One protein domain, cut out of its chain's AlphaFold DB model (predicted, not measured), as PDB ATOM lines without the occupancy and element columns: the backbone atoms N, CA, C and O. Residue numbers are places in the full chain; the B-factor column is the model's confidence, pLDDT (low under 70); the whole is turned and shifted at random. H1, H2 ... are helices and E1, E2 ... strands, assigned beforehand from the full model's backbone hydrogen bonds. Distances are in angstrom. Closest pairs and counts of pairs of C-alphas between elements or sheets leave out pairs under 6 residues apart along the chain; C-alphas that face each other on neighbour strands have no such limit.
ATOM      1  N   ARG A   2      23.767 -38.980  -2.424       85.50
ATOM      2  CA  ARG A   2      22.475 -38.453  -2.929       85.50
ATOM      3  C   ARG A   2      22.285 -38.590  -4.446       85.50
ATOM      4  O   ARG A   2      21.204 -38.941  -4.895       85.50
ATOM      5  N   GLU A   3      23.325 -38.313  -5.229       88.75
ATOM      6  CA  GLU A   3      23.280 -38.469  -6.692       88.75
ATOM      7  C   GLU A   3      23.168 -39.933  -7.121       88.75
ATOM      8  O   GLU A   3      22.397 -40.241  -8.020       88.75
ATOM      9  N   MET A   4      23.875 -40.830  -6.432       88.94
ATOM     10  CA  MET A   4      23.809 -42.272  -6.668       88.94
ATOM     11  C   MET A   4      22.406 -42.816  -6.381       88.94
ATOM     12  O   MET A   4      21.847 -43.490  -7.234       88.94
ATOM     13  N   LEU A   5      21.805 -42.456  -5.240       89.12
ATOM     14  CA  LEU A   5      20.436 -42.860  -4.896       89.12
ATOM     15  C   LEU A   5      19.417 -42.335  -5.913       89.12
ATOM     16  O   LEU A   5      18.622 -43.115  -6.413       89.12
ATOM     17  N   ARG A   6      19.500 -41.055  -6.309       89.56
ATOM     18  CA  ARG A   6      18.624 -40.486  -7.354       89.56
ATOM     19  C   ARG A   6      18.777 -41.181  -8.703       89.56
ATOM     20  O   ARG A   6      17.803 -41.324  -9.434       89.56
ATOM     21  N   LEU A   7      20.005 -41.551  -9.067       92.75
ATOM     22  CA  LEU A   7      20.262 -42.273 -10.307       92.75
ATOM     23  C   LEU A   7      19.641 -43.669 -10.242       92.75
ATOM     24  O   LEU A   7      18.971 -44.064 -11.188       92.75
ATOM     25  N   LEU A   8      19.840 -44.396  -9.144       91.69
ATOM     26  CA  LEU A   8      19.277 -45.730  -8.957       91.69
ATOM     27  C   LEU A   8      17.745 -45.687  -8.931       91.69
ATOM     28  O   LEU A   8      17.129 -46.382  -9.727       91.69
ATOM     29  N   GLU A   9      17.147 -44.799  -8.138       90.50
ATOM     30  CA  GLU A   9      15.695 -44.576  -8.072       90.50
ATOM     31  C   GLU A   9      15.094 -44.279  -9.452       90.50
ATOM     32  O   GLU A   9      14.107 -44.885  -9.855       90.50
ATOM     33  N   LYS A  10      15.741 -43.409 -10.239       91.12
ATOM     34  CA  LYS A  10      15.305 -43.112 -11.608       91.12
ATOM     35  C   LYS A  10      15.328 -44.342 -12.523       91.12
ATOM     36  O   LYS A  10      14.485 -44.436 -13.405       91.12
ATOM     37  N   ASN A  11      16.310 -45.232 -12.371       91.25
ATOM     38  CA  ASN A  11      16.431 -46.424 -13.219       91.25
ATOM     39  C   ASN A  11      15.534 -47.578 -12.751       91.25
ATOM     40  O   ASN A  11      15.130 -48.388 -13.577       91.25
ATOM     41  N   TYR A  12      15.237 -47.654 -11.452       87.06
ATOM     42  CA  TYR A  12      14.309 -48.630 -10.876       87.06
ATOM     43  C   TYR A  12      12.842 -48.179 -10.927       87.06
ATOM     44  O   TYR A  12      11.964 -48.989 -10.652       87.06
ATOM     45  N   GLU A  13      12.580 -46.908 -11.258       88.50
ATOM     46  CA  GLU A  13      11.248 -46.275 -11.247       88.50
ATOM     47  C   GLU A  13      10.530 -46.363  -9.884       88.50
ATOM     48  O   GLU A  13       9.313 -46.215  -9.791       88.50
ATOM     49  N   ALA A  14      11.299 -46.565  -8.812       84.06
ATOM     50  CA  ALA A  14      10.846 -46.676  -7.432       84.06
ATOM     51  C   ALA A  14      11.988 -46.286  -6.474       84.06
ATOM     52  O   ALA A  14      13.160 -46.410  -6.855       84.06
ATOM     53  N   PRO A  15      11.690 -45.848  -5.232       84.50
ATOM     54  CA  PRO A  15      12.702 -45.704  -4.185       84.50
ATOM     55  C   PRO A  15      13.496 -47.002  -4.017       84.50
ATOM     56  O   PRO A  15      12.964 -48.083  -4.262       84.50
ATOM     57  N   VAL A  16      14.768 -46.912  -3.624       85.94
ATOM     58  CA  VAL A  16      15.654 -48.081  -3.520       85.94
ATOM     59  C   VAL A  16      16.275 -48.205  -2.137       85.94
ATOM     60  O   VAL A  16      16.741 -47.216  -1.568       85.94
ATOM     61  N   ASP A  17      16.371 -49.443  -1.663       84.75
ATOM     62  CA  ASP A  17      17.213 -49.823  -0.536       84.75
ATOM     63  C   ASP A  17      18.582 -50.276  -1.045       84.75
ATOM     64  O   ASP A  17      18.694 -51.074  -1.984       84.75
ATOM     65  N   LEU A  18      19.638 -49.751  -0.419       87.12
ATOM     66  CA  LEU A  18      21.020 -49.939  -0.846       87.12
ATOM     67  C   LEU A  18      21.902 -50.389   0.322       87.12
ATOM     68  O   LEU A  18      22.100 -49.646   1.283       87.12
ATOM     69  N   GLU A  19      22.525 -51.553   0.173       88.31
ATOM     70  CA  GLU A  19      23.629 -51.998   1.023       88.31
ATOM     71  C   GLU A  19      24.948 -51.756   0.293       88.31
ATOM     72  O   GLU A  19      25.106 -52.107  -0.881       88.31
ATOM     73  N   PHE A  20      25.913 -51.137   0.969       91.69
ATOM     74  CA  PHE A  20      27.193 -50.776   0.371       91.69
ATOM     75  C   PHE A  20      28.327 -50.835   1.390       91.69
ATOM     76  O   PHE A  20      28.117 -50.665   2.591       91.69
ATOM     77  N   THR A  21      29.547 -51.015   0.897       93.00
ATOM     78  CA  THR A  21      30.767 -50.738   1.655       93.00
ATOM     79  C   THR A  21      31.450 -49.496   1.110       93.00
ATOM     80  O   THR A  21      31.264 -49.109  -0.048       93.00
ATOM     81  N   PHE A  22      32.256 -48.859   1.952       91.62
ATOM     82  CA  PHE A  22      33.174 -47.818   1.522       91.62
ATOM     83  C   PHE A  22      34.595 -48.207   1.925       91.62
ATOM     84  O   PHE A  22      34.823 -48.695   3.033       91.62
ATOM     85  N   SER A  23      35.551 -47.986   1.031       90.81
ATOM     86  CA  SER A  23      36.976 -48.069   1.326       90.81
ATOM     87  C   SER A  23      37.649 -46.749   0.977       90.81
ATOM     88  O   SER A  23      37.266 -46.058   0.030       90.81
ATOM     89  N   VAL A  24      38.644 -46.385   1.782       90.12
ATOM     90  CA  VAL A  24      39.507 -45.232   1.535       90.12
ATOM     91  C   VAL A  24      40.875 -45.775   1.159       90.12
ATOM     92  O   VAL A  24      41.447 -46.573   1.903       90.12
ATOM     93  N   HIS A  25      41.378 -45.363   0.006       85.25
ATOM     94  CA  HIS A  25      42.719 -45.682  -0.459       85.25
ATOM     95  C   HIS A  25      43.540 -44.399  -0.493       85.25
ATOM     96  O   HIS A  25      43.023 -43.348  -0.856       85.25
ATOM     97  N   ASP A  26      44.814 -44.470  -0.128       81.44
ATOM     98  CA  ASP A  26      45.722 -43.352  -0.353       81.44
ATOM     99  C   ASP A  26      46.297 -43.474  -1.767       81.44
ATOM    100  O   ASP A  26      46.963 -44.460  -2.096       81.44
ATOM    101  N   ASP A  27      46.051 -42.474  -2.613       76.06
ATOM    102  CA  ASP A  27      46.813 -42.298  -3.851       76.06
ATOM    103  C   ASP A  27      48.299 -42.094  -3.475       76.06
ATOM    104  O   ASP A  27      48.574 -41.419  -2.476       76.06
ATOM    105  N   PRO A  28      49.290 -42.598  -4.238       70.88
ATOM    106  CA  PRO A  28      50.705 -42.232  -4.100       70.88
ATOM    107  C   PRO A  28      51.015 -40.723  -3.957       70.88
ATOM    108  O   PRO A  28      52.119 -40.373  -3.537       70.88
ATOM    109  N   GLN A  29      50.075 -39.821  -4.266       79.44
ATOM    110  CA  GLN A  29      50.166 -38.372  -4.006       79.44
ATOM    111  C   GLN A  29      49.613 -37.913  -2.636       79.44
ATOM    112  O   GLN A  29      49.554 -36.710  -2.376       79.44
ATOM    113  N   GLY A  30      49.196 -38.833  -1.761       76.81
ATOM    114  CA  GLY A  30      48.624 -38.547  -0.440       76.81
ATOM    115  C   GLY A  30      47.195 -37.997  -0.478       76.81
ATOM    116  O   GLY A  30      46.760 -37.353   0.478       76.81
ATOM    117  N   LYS A  31      46.471 -38.192  -1.588       78.56
ATOM    118  CA  LYS A  31      45.053 -37.828  -1.697       78.56
ATOM    119  C   LYS A  31      44.183 -39.053  -1.399       78.56
ATOM    120  O   LYS A  31      44.408 -40.089  -2.018       78.56
ATOM    121  N   PRO A  32      43.180 -38.939  -0.513       79.25
ATOM    122  CA  PRO A  32      42.271 -40.041  -0.245       79.25
ATOM    123  C   PRO A  32      41.343 -40.267  -1.445       79.25
ATOM    124  O   PRO A  32      40.588 -39.376  -1.844       79.25
ATOM    125  N   GLU A  33      41.390 -41.467  -2.008       85.38
ATOM    126  CA  GLU A  33      40.450 -41.987  -2.991       85.38
ATOM    127  C   GLU A  33      39.354 -42.778  -2.267       85.38
ATOM    128  O   GLU A  33      39.620 -43.710  -1.508       85.38
ATOM    129  N   LEU A  34      38.101 -42.386  -2.491       86.62
ATOM    130  CA  LEU A  34      36.930 -43.053  -1.933       86.62
ATOM    131  C   LEU A  34      36.369 -44.034  -2.958       86.62
ATOM    132  O   LEU A  34      35.898 -43.619  -4.016       86.62
ATOM    133  N   CYS A  35      36.347 -45.318  -2.612       88.50
ATOM    134  CA  CYS A  35      35.656 -46.341  -3.382       88.50
ATOM    135  C   CYS A  35      34.381 -46.756  -2.641       88.50
ATOM    136  O   CYS A  35      34.425 -47.138  -1.472       88.50
ATOM    137  N   ILE A  36      33.235 -46.665  -3.317       90.38
ATOM    138  CA  ILE A  36      31.949 -47.164  -2.818       90.38
ATOM    139  C   ILE A  36      31.618 -48.420  -3.618       90.38
ATOM    140  O   ILE A  36      31.488 -48.355  -4.839       90.38
ATOM    141  N   THR A  37      31.461 -49.550  -2.934       91.88
ATOM    142  CA  THR A  37      31.048 -50.815  -3.552       91.88
ATOM    143  C   THR A  37      29.611 -51.111  -3.154       91.88
ATOM    144  O   THR A  37      29.308 -51.234  -1.970       91.88
ATOM    145  N   ILE A  38      28.720 -51.222  -4.139       90.88
ATOM    146  CA  ILE A  38      27.324 -51.608  -3.914       90.88
ATOM    147  C   ILE A  38      27.282 -53.126  -3.723       90.88
ATOM    148  O   ILE A  38      27.706 -53.866  -4.607       90.88
ATOM    149  N   LEU A  39      26.790 -53.574  -2.569       90.81
ATOM    150  CA  LEU A  39      26.610 -54.989  -2.244       90.81
ATOM    151  C   LEU A  39      25.221 -55.482  -2.658       90.81
ATOM    152  O   LEU A  39      25.093 -56.565  -3.220       90.81
ATOM    153  N   GLN A  40      24.195 -54.665  -2.409       87.88
ATOM    154  CA  GLN A  40      22.806 -54.956  -2.747       87.88
ATOM    155  C   GLN A  40      22.093 -53.657  -3.124       87.88
ATOM    156  O   GLN A  40      22.302 -52.617  -2.501       87.88
ATOM    157  N   CYS A  41      21.252 -53.711  -4.153       88.06
ATOM    158  CA  CYS A  41      20.364 -52.621  -4.536       88.06
ATOM    159  C   CYS A  41      19.042 -53.238  -4.974       88.06
ATOM    160  O   CYS A  41      19.028 -54.013  -5.932       88.06
ATOM    161  N   ARG A  42      17.954 -52.895  -4.291       84.62
ATOM    162  CA  ARG A  42      16.609 -53.372  -4.620       84.62
ATOM    163  C   ARG A  42      15.598 -52.228  -4.552       84.62
ATOM    164  O   ARG A  42      15.832 -51.290  -3.790       84.62
ATOM    165  N   PRO A  43      14.490 -52.289  -5.309       81.25
ATOM    166  CA  PRO A  43      13.332 -51.447  -5.041       81.25
ATOM    167  C   PRO A  43      12.905 -51.596  -3.583       81.25
ATOM    168  O   PRO A  43      12.923 -52.701  -3.043       81.25
ATOM    169  N   GLN A  44      12.544 -50.489  -2.955       76.12
ATOM    170  CA  GLN A  44      11.983 -50.482  -1.618       76.12
ATOM    171  C   GLN A  44      10.537 -50.971  -1.702       76.12
ATOM    172  O   GLN A  44       9.702 -50.358  -2.377       76.12
TER     173      GLN A  44
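AT A GLANCE: This is residues 2 to 44 of the 257 residues of the protein "PPDK_N domain-containing protein" of Anaerolineaceae bacterium (UniProt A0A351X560). A long, narrow two-stranded hairpin, E1 and E2, bends along its length, and one short helix, H1, folds back over the end where E1 begins and E2 ends. The tip, residues 27 to 31, is far from the helix. The printed part has 43 residues in the order H1, E1, E2, antiparallel strands, class mixed; it is only just loose, close to extended, with a radius of gyration of the C-alphas of 13.4 A, a rod spanning 40 by 17 by 11 A.

HOW THE PARTS SIT: H1, residues 2 to 12, has its O i to N i+4 pairs all within hydrogen-bond range. Its closest C-alphas to E1, residues 16 to 26, are Glu 9 and Val 16, 5.7 A apart. E2, residues 32 to 43, is antiparallel to E1 at 164 degrees, a hairpin; N 17 and O 42 are 2.9 A apart, N 33 and O 25 2.7 A. The closest C-alphas of H1 and E2, Tyr 12 and Pro 43, are 6.6 A apart.

IN THESE COORDINATES: H1 starts at C-alpha 2 (22.475, -38.453, -2.929) and measures 15.3 A. E1 measures 30.6 A and bends by 51 degrees at residue 19. E2 measures 31.5 A, bends by 57 degrees at residue 40 and ends at C-alpha 43 (13.332, -51.447, -5.041).

THE WHOLE: The C-alphas of Glu 13 and Gln 29 are farthest apart, 40.4 A. Both links are tight, the printed part has no cut, and no printed residue is under 70 in pLDDT.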